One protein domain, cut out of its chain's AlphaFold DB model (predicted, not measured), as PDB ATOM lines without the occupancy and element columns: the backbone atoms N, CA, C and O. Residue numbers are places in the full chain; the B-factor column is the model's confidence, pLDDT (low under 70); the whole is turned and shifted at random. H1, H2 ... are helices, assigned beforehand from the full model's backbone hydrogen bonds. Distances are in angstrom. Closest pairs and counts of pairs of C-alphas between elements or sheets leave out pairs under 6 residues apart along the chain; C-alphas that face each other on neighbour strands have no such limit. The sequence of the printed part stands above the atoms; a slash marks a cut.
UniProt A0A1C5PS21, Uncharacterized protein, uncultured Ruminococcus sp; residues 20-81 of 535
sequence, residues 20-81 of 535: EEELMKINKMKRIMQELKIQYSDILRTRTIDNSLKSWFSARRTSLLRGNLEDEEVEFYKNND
ATOM      1  N   GLU A  20      -6.248  17.892  -9.257       74.56
ATOM      2  CA  GLU A  20      -6.347  19.187  -8.572       74.56
ATOM      3  C   GLU A  20      -5.040  19.538  -7.853       74.56
ATOM      4  O   GLU A  20      -4.555  20.667  -7.938       74.56
ATOM      5  N   GLU A  21      -4.419  18.557  -7.197       81.19
ATOM      6  CA  GLU A  21      -3.134  18.736  -6.519       81.19
ATOM      7  C   GLU A  21      -1.989  18.969  -7.517       81.19
ATOM      8  O   GLU A  21      -1.131  19.831  -7.303       81.19
ATOM      9  N   GLU A  22      -1.978  18.237  -8.632       83.69
ATOM     10  CA  GLU A  22      -1.014  18.440  -9.717       83.69
ATOM     11  C   GLU A  22      -1.166  19.835 -10.336       83.69
ATOM     12  O   GLU A  22      -0.170  20.544 -10.495       83.69
ATOM     13  N   LEU A  23      -2.397  20.288 -10.595       84.88
ATOM     14  CA  LEU A  23      -2.659  21.636 -11.096       84.88
ATOM     15  C   LEU A  23      -2.197  22.715 -10.104       84.88
ATOM     16  O   LEU A  23      -1.594  23.716 -10.501       84.88
ATOM     17  N   MET A  24      -2.410  22.501  -8.802       87.25
ATOM     18  CA  MET A  24      -1.927  23.405  -7.758       87.25
ATOM     19  C   MET A  24      -0.394  23.512  -7.767       87.25
ATOM     20  O   MET A  24       0.151  24.617  -7.685       87.25
ATOM     21  N   LYS A  25       0.314  22.383  -7.911       89.06
ATOM     22  CA  LYS A  25       1.784  22.345  -8.003       89.06
ATOM     23  C   LYS A  25       2.297  23.010  -9.280       89.06
ATOM     24  O   LYS A  25       3.250  23.786  -9.198       89.06
ATOM     25  N   ILE A  26       1.641  22.783 -10.423       90.31
ATOM     26  CA  ILE A  26       1.935  23.451 -11.702       90.31
ATOM     27  C   ILE A  26       1.828  24.969 -11.548       90.31
ATOM     28  O   ILE A  26       2.786  25.685 -11.839       90.31
ATOM     29  N   ASN A  27       0.700  25.461 -11.036       90.19
ATOM     30  CA  ASN A  27       0.452  26.895 -10.886       90.19
ATOM     31  C   ASN A  27       1.437  27.542  -9.909       90.19
ATOM     32  O   ASN A  27       1.994  28.606 -10.192       90.19
ATOM     33  N   LYS A  28       1.717  26.872  -8.784       90.94
ATOM     34  CA  LYS A  28       2.723  27.324  -7.816       90.94
ATOM     35  C   LYS A  28       4.112  27.398  -8.450       90.94
ATOM     36  O   LYS A  28       4.813  28.386  -8.246       90.94
ATOM     37  N   MET A  29       4.501  26.397  -9.241       89.00
ATOM     38  CA  MET A  29       5.797  26.384  -9.919       89.00
ATOM     39  C   MET A  29       5.899  27.491 -10.971       89.00
ATOM     40  O   MET A  29       6.877  28.232 -10.961       89.00
ATOM     41  N   LYS A  30       4.885  27.655 -11.831       90.19
ATOM     42  CA  LYS A  30       4.847  28.724 -12.845       90.19
ATOM     43  C   LYS A  30       4.998  30.107 -12.214       90.19
ATOM     44  O   LYS A  30       5.814  30.902 -12.676       90.19
ATOM     45  N   ARG A  31       4.279  30.360 -11.117       91.88
ATOM     46  CA  ARG A  31       4.379  31.615 -10.364       91.88
ATOM     47  C   ARG A  31       5.797  31.856  -9.840       91.88
ATOM     48  O   ARG A  31       6.350  32.923 -10.077       91.88
ATOM     49  N   ILE A  32       6.406  30.860  -9.194       88.81
ATOM     50  CA  ILE A  32       7.776  30.974  -8.669       88.81
ATOM     51  C   ILE A  32       8.785  31.202  -9.804       88.81
ATOM     52  O   ILE A  32       9.684  32.029  -9.674       88.81
ATOM     53  N   MET A  33       8.638  30.497 -10.927       89.81
ATOM     54  CA  MET A  33       9.511  30.676 -12.089       89.81
ATOM     55  C   MET A  33       9.420  32.087 -12.666       89.81
ATOM     56  O   MET A  33      10.446  32.665 -13.021       89.81
ATOM     57  N   GLN A  34       8.212  32.650 -12.723       91.25
ATOM     58  CA  GLN A  34       7.976  34.015 -13.179       91.25
ATOM     59  C   GLN A  34       8.563  35.048 -12.207       91.25
ATOM     60  O   GLN A  34       9.251  35.969 -12.645       91.25
ATOM     61  N   GLU A  35       8.339  34.879 -10.900       91.38
ATOM     62  CA  GLU A  35       8.863  35.765  -9.851       91.38
ATOM     63  C   GLU A  35      10.400  35.765  -9.820       91.38
ATOM     64  O   GLU A  35      11.023  36.821  -9.714       91.38
ATOM     65  N   LEU A  36      11.021  34.590  -9.967       89.25
ATOM     66  CA  LEU A  36      12.477  34.427  -9.942       89.25
ATOM     67  C   LEU A  36      13.149  34.606 -11.314       89.25
ATOM     68  O   LEU A  36      14.375  34.605 -11.383       89.25
ATOM     69  N   LYS A  37      12.372  34.760 -12.396       89.62
ATOM     70  CA  LYS A  37      12.845  34.848 -13.793       89.62
ATOM     71  C   LYS A  37      13.782  33.699 -14.199       89.62
ATOM     72  O   LYS A  37      14.810  33.920 -14.834       89.62
ATOM     73  N   ILE A  38      13.419  32.470 -13.837       84.50
ATOM     74  CA  ILE A  38      14.214  31.260 -14.105       84.50
ATOM     75  C   ILE A  38      13.549  30.352 -15.143       84.50
ATOM     76  O   ILE A  38      12.326  30.336 -15.282       84.50
ATOM     77  N   GLN A  39      14.353  29.553 -15.846       84.62
ATOM     78  CA  GLN A  39      13.864  28.558 -16.801       84.62
ATOM     79  C   GLN A  39      13.643  27.194 -16.127       84.62
ATOM     80  O   GLN A  39      14.142  26.920 -15.032       84.62
ATOM     81  N   TYR A  40      12.929  26.287 -16.804       80.44
ATOM     82  CA  TYR A  40      12.687  24.925 -16.303       80.44
ATOM     83  C   TYR A  40      13.979  24.146 -15.995       80.44
ATOM     84  O   TYR A  40      14.008  23.300 -15.098       80.44
ATOM     85  N   SER A  41      15.066  24.443 -16.714       79.44
ATOM     86  CA  SER A  41      16.399  23.874 -16.485       79.44
ATOM     87  C   SER A  41      16.986  24.226 -15.115       79.44
ATOM     88  O   SER A  41      17.779  23.450 -14.576       79.44
ATOM     89  N   ASP A  42      16.575  25.353 -14.535       81.06
ATOM     90  CA  ASP A  42      17.203  25.951 -13.354       81.06
ATOM     91  C   ASP A  42      16.461  25.608 -12.056       81.06
ATOM     92  O   ASP A  42      17.001  25.783 -10.959       81.06
ATOM     93  N   ILE A  43      15.250  25.046 -12.161       79.25
ATOM     94  CA  ILE A  43      14.380  24.690 -11.027       79.25
ATOM     95  C   ILE A  43      15.125  23.836  -9.992       79.25
ATOM     96  O   ILE A  43      15.096  24.122  -8.796       79.25
ATOM     97  N   LEU A  44      15.850  22.807 -10.442       79.06
ATOM     98  CA  LEU A  44      16.568  21.898  -9.538       79.06
ATOM     99  C   LEU A  44      17.795  22.545  -8.874       79.06
ATOM    100  O   LEU A  44      18.247  22.066  -7.837       79.06
ATOM    101  N   ARG A  45      18.331  23.631  -9.446       81.69
ATOM    102  CA  ARG A  45      19.508  24.356  -8.933       81.69
ATOM    103  C   ARG A  45      19.129  25.534  -8.031       81.69
ATOM    104  O   ARG A  45      19.948  25.998  -7.241       81.69
ATOM    105  N   THR A  46      17.888  26.001  -8.118       78.19
ATOM    106  CA  THR A  46      17.425  27.212  -7.436       78.19
ATOM    107  C   THR A  46      17.132  26.935  -5.963       78.19
ATOM    108  O   THR A  46      16.161  26.260  -5.634       78.19
ATOM    109  N   ARG A  47      17.956  27.451  -5.042       80.00
ATOM    110  CA  ARG A  47      17.842  27.164  -3.594       80.00
ATOM    111  C   ARG A  47      16.518  27.614  -2.967       80.00
ATOM    112  O   ARG A  47      16.045  26.930  -2.072       80.00
ATOM    113  N   THR A  48      15.914  28.691  -3.466       81.62
ATOM    114  CA  THR A  48      14.684  29.299  -2.926       81.62
ATOM    115  C   THR A  48      13.407  28.503  -3.206       81.62
ATOM    116  O   THR A  48      12.399  28.738  -2.547       81.62
ATOM    117  N   ILE A  49      13.424  27.550  -4.147       82.19
ATOM    118  CA  ILE A  49      12.270  26.677  -4.399       82.19
ATOM    119  C   ILE A  49      12.206  25.591  -3.321       82.19
ATOM    120  O   ILE A  49      13.199  24.903  -3.059       82.19
ATOM    121  N   ASP A  50      11.017  25.419  -2.746       85.50
ATOM    122  CA  ASP A  50      10.727  24.430  -1.713       85.50
ATOM    123  C   ASP A  50      11.085  22.993  -2.138       85.50
ATOM    124  O   ASP A  50      10.862  22.575  -3.281       85.50
ATOM    125  N   ASN A  51      11.626  22.217  -1.195       82.75
ATOM    126  CA  ASN A  51      12.115  20.863  -1.452       82.75
ATOM    127  C   ASN A  51      11.000  19.890  -1.857       82.75
ATOM    128  O   ASN A  51      11.265  18.994  -2.660       82.75
ATOM    129  N   SER A  52       9.765  20.056  -1.369       79.75
ATOM    130  CA  SER A  52       8.638  19.211  -1.788       79.75
ATOM    131  C   SER A  52       8.300  19.441  -3.262       79.75
ATOM    132  O   SER A  52       8.128  18.488  -4.023       79.75
ATOM    133  N   LEU A  53       8.320  20.703  -3.703       80.75
ATOM    134  CA  LEU A  53       8.016  21.083  -5.078       80.75
ATOM    135  C   LEU A  53       9.144  20.672  -6.038       80.75
ATOM    136  O   LEU A  53       8.874  20.186  -7.136       80.75
ATOM    137  N   LYS A  54      10.409  20.772  -5.605       82.38
ATOM    138  CA  LYS A  54      11.557  20.205  -6.339       82.38
ATOM    139  C   LYS A  54      11.480  18.690  -6.455       82.38
ATOM    140  O   LYS A  54      11.770  18.151  -7.520       82.38
ATOM    141  N   SER A  55      11.109  18.012  -5.372       77.44
ATOM    142  CA  SER A  55      11.007  16.551  -5.346       77.44
ATOM    143  C   SER A  55       9.913  16.074  -6.293       77.44
ATOM    144  O   SER A  55      10.167  15.191  -7.107       77.44
ATOM    145  N   TRP A  56       8.749  16.730  -6.275       87.62
ATOM    146  CA  TRP A  56       7.674  16.501  -7.241       87.62
ATOM    147  C   TRP A  56       8.138  16.728  -8.686       87.62
ATOM    148  O   TRP A  56       8.014  15.830  -9.518       87.62
ATOM    149  N   PHE A  57       8.749  17.882  -8.977       83.62
ATOM    150  CA  PHE A  57       9.241  18.205 -10.318       83.62
ATOM    151  C   PHE A  57      10.277  17.184 -10.807       83.62
ATOM    152  O   PHE A  57      10.204  16.703 -11.936       83.62
ATOM    153  N   SER A  58      11.224  16.808  -9.945       78.19
ATOM    154  CA  SER A  58      12.249  15.807 -10.243       78.19
ATOM    155  C   SER A  58      11.649  14.419 -10.471       78.19
ATOM    156  O   SER A  58      12.070  13.716 -11.392       78.19
ATOM    157  N   ALA A  59      10.666  14.020  -9.660       76.19
ATOM    158  CA  ALA A  59       9.984  12.738  -9.790       76.19
ATOM    159  C   ALA A  59       9.231  12.650 -11.120       76.19
ATOM    160  O   ALA A  59       9.484  11.728 -11.894       76.19
ATOM    161  N   ARG A  60       8.402  13.651 -11.450       81.12
ATOM    162  CA  ARG A  60       7.653  13.695 -12.717       81.12
ATOM    163  C   ARG A  60       8.564  13.784 -13.932       81.12
ATOM    164  O   ARG A  60       8.398  13.012 -14.871       81.12
ATOM    165  N   ARG A  61       9.603  14.625 -13.878       80.75
ATOM    166  CA  ARG A  61      10.644  14.680 -14.915       80.75
ATOM    167  C   ARG A  61      11.313  13.320 -15.108       80.75
ATOM    168  O   ARG A  61      11.551  12.908 -16.236       80.75
ATOM    169  N   THR A  62      11.605  12.604 -14.025       72.25
ATOM    170  CA  THR A  62      12.198  11.262 -14.093       72.25
ATOM    171  C   THR A  62      11.231  10.247 -14.692       72.25
ATOM    172  O   THR A  62      11.657   9.458 -15.532       72.25
ATOM    173  N   SER A  63       9.951  10.268 -14.313       72.81
ATOM    174  CA  SER A  63       8.922   9.406 -14.909       72.81
ATOM    175  C   SER A  63       8.771   9.670 -16.404       72.81
ATOM    176  O   SER A  63       8.785   8.721 -17.182       72.81
ATOM    177  N   LEU A  64       8.760  10.940 -16.818       73.06
ATOM    178  CA  LEU A  64       8.726  11.340 -18.224       73.06
ATOM    179  C   LEU A  64       9.941  10.815 -19.002       73.06
ATOM    180  O   LEU A  64       9.779  10.172 -20.033       73.06
ATOM    181  N   LEU A  65      11.160  11.010 -18.480       66.94
ATOM    182  CA  LEU A  65      12.393  10.483 -19.093       66.94
ATOM    183  C   LEU A  65      12.364   8.952 -19.214       66.94
ATOM    184  O   LEU A  65      12.912   8.375 -20.149       66.94
ATOM    185  N   ARG A  66      11.737   8.276 -18.252       64.31
ATOM    186  CA  ARG A  66      11.600   6.819 -18.259       64.31
ATOM    187  C   ARG A  66      10.462   6.327 -19.155       64.31
ATOM    188  O   ARG A  66      10.371   5.123 -19.338       64.31
ATOM    189  N   GLY A  67       9.634   7.210 -19.721       66.00
ATOM    190  CA  GLY A  67       8.416   6.816 -20.437       66.00
ATOM    191  C   GLY A  67       7.340   6.227 -19.525       66.00
ATOM    192  O   GLY A  67       6.436   5.557 -19.999       66.00
ATOM    193  N   ASN A  68       7.442   6.450 -18.217       70.12
ATOM    194  CA  ASN A  68       6.535   5.881 -17.222       70.12
ATOM    195  C   ASN A  68       5.282   6.735 -16.998       70.12
ATOM    196  O   ASN A  68       4.460   6.356 -16.172       70.12
ATOM    197  N   LEU A  69       5.183   7.902 -17.639       74.62
ATOM    198  CA  LEU A  69       3.955   8.688 -17.611       74.62
ATOM    199  C   LEU A  69       2.960   8.112 -18.611       74.62
ATOM    200  O   LEU A  69       3.339   7.742 -19.726       74.62
ATOM    201  N   GLU A  70       1.703   8.076 -18.195       79.19
ATOM    202  CA  GLU A  70       0.580   7.765 -19.061       79.19
ATOM    203  C   GLU A  70       0.362   8.874 -20.094       79.19
ATOM    204  O   GLU A  70       0.697  10.042 -19.865       79.19
ATOM    205  N   ASP A  71      -0.186   8.510 -21.253       80.88
ATOM    206  CA  ASP A  71      -0.420   9.470 -22.336       80.88
ATOM    207  C   ASP A  71      -1.390  10.570 -21.868       80.88
ATOM    208  O   ASP A  71      -1.191  11.744 -22.178       80.88
ATOM    209  N   GLU A  72      -2.362  10.232 -21.013       80.00
ATOM    210  CA  GLU A  72      -3.270  11.186 -20.374       80.00
ATOM    211  C   GLU A  72      -2.546  12.167 -19.438       80.00
ATOM    212  O   GLU A  72      -2.918  13.339 -19.371       80.00
ATOM    213  N   GLU A  73      -1.504  11.726 -18.721       80.06
ATOM    214  CA  GLU A  73      -0.691  12.608 -17.871       80.06
ATOM    215  C   GLU A  73       0.139  13.571 -18.724       80.06
ATOM    216  O   GLU A  73       0.218  14.766 -18.428       80.06
ATOM    217  N   VAL A  74       0.751  13.072 -19.801       81.75
ATOM    218  CA  VAL A  74       1.515  13.900 -20.745       81.75
ATOM    219  C   VAL A  74       0.608  14.955 -21.374       81.75
ATOM    220  O   VAL A  74       0.977  16.133 -21.428       81.75
ATOM    221  N   GLU A  75      -0.588  14.555 -21.797       83.94
ATOM    222  CA  GLU A  75      -1.567  15.456 -22.392       83.94
ATOM    223  C   GLU A  75      -2.100  16.466 -21.368       83.94
ATOM    224  O   GLU A  75      -2.259  17.643 -21.686       83.94
ATOM    225  N   PHE A  76      -2.282  16.062 -20.107       85.12
ATOM    226  CA  PHE A  76      -2.606  16.981 -19.016       85.12
ATOM    227  C   PHE A  76      -1.540  18.075 -18.854       85.12
ATOM    228  O   PHE A  76      -1.888  19.255 -18.785       85.12
ATOM    229  N   TYR A  77      -0.250  17.729 -18.837       86.44
ATOM    230  CA  TYR A  77       0.815  18.731 -18.724       86.44
ATOM    231  C   TYR A  77       0.881  19.657 -19.948       86.44
ATOM    232  O   TYR A  77       1.012  20.871 -19.777       86.44
ATOM    233  N   LYS A  78       0.714  19.118 -21.166       85.44
ATOM    234  CA  LYS A  78       0.642  19.916 -22.405       85.44
ATOM    235  C   LYS A  78      -0.530  20.898 -22.390       85.44
ATOM    236  O   LYS A  78      -0.331  22.079 -22.649       85.44
ATOM    237  N   ASN A  79      -1.725  20.432 -22.029       87.75
ATOM    238  CA  ASN A  79      -2.936  21.256 -21.963       87.75
ATOM    239  C   ASN A  79      -2.835  22.377 -20.922       87.75
ATOM    240  O   ASN A  79      -3.492  23.405 -21.049       87.75
ATOM    241  N   ASN A  80      -1.992  22.192 -19.905       85.06
ATOM    242  CA  ASN A  80      -1.696  23.210 -18.902       85.06
ATOM    243  C   ASN A  80      -0.435  24.026 -19.226       85.06
ATOM    244  O   ASN A  80       0.058  24.743 -18.351       85.06
ATOM    245  N   ASP A  81       0.095  23.930 -20.451       85.75
ATOM    246  CA  ASP A  81       1.299  24.620 -20.929       85.75
ATOM    247  C   ASP A  81       2.475  24.489 -19.942       85.75
ATOM    248  O   ASP A  81       3.129  25.459 -19.555       85.75
TER     249      ASP A  81
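What this domain is: This is residues 20 to 81 of the 535 residues of an uncharacterized protein of uncultured Ruminococcus sp (UniProt A0A1C5PS21). Three helices stand round an open frame with few contacts: H1 makes one long side, H2 the opposite side at a wide angle to it, and the short H3 closes one end, near H1. At the other end of the frame the long loop of residues 37 to 50 leads from H1 over to H2. The printed part has 62 residues with three named helices, H1, H2 and H3 in that order along it, and no named strand; the class is all helix. The whole is compact, with a radius of gyration of the C-alphas of 11.7 A, and its outline is only just elongated, with spans of 31 by 21 by 18 A.

How they stand to each other: H1, residues 20 to 36, is followed by a long link of 14 residues, and then comes H2, residues 51 to 65. H1 and H2 are close but not clearly touching, with 2 pairs of C-alphas within 8 A. Their closest C-alphas are those of Lys 25 and Leu 53, 7.0 A apart. Their lines are only just about perpendicular, at 73 degrees, and their centres are 13.2 A apart. A tight link of 5 residues joins H2 to H3, residues 71 to 79. H2 and H3 are only just apart, with their closest C-alphas at 8.1 A. H1 and H3 are near each other, with 5 pairs of C-alphas within 10 A. In H1, H2 and H3 every pair of O i and N i+4 in the backbone is within hydrogen-bond range.

Where its parts are: H1 begins at Glu 20, with its C-alpha at (-6.347, 19.187, -8.572), and ends at Leu 36, 24.3 A from first to last C-alpha. It is the longest helix by residues, with 17. H2 has 15 residues, from Asn 51, with its C-alpha at (12.115, 20.863, -1.452), to Leu 65, and measures 20.5 A from first to last C-alpha. H3 has 9 residues, from Asp 71 to Asn 79, and measures 12.1 A. Its last C-alpha, that of Asn 79, is at (-2.936, 21.256, -21.963).

The domain as a whole: The two C-alphas farthest apart are those of Thr 48 and Asp 71, at 31.6 A. The C-alphas of Glu 20 and Asp 81, the first and last printed residues, are 15.5 A apart. The printed part has no cut. The long link from H1 to H2, residues 37 to 50, is a stretch with no named element, and its C-alphas lie 8 to 15 A from the mean of all C-alphas. The mean pLDDT of the printed part is 82.1, and residues 65 to 67, of which 65 belongs to H2, are under 70.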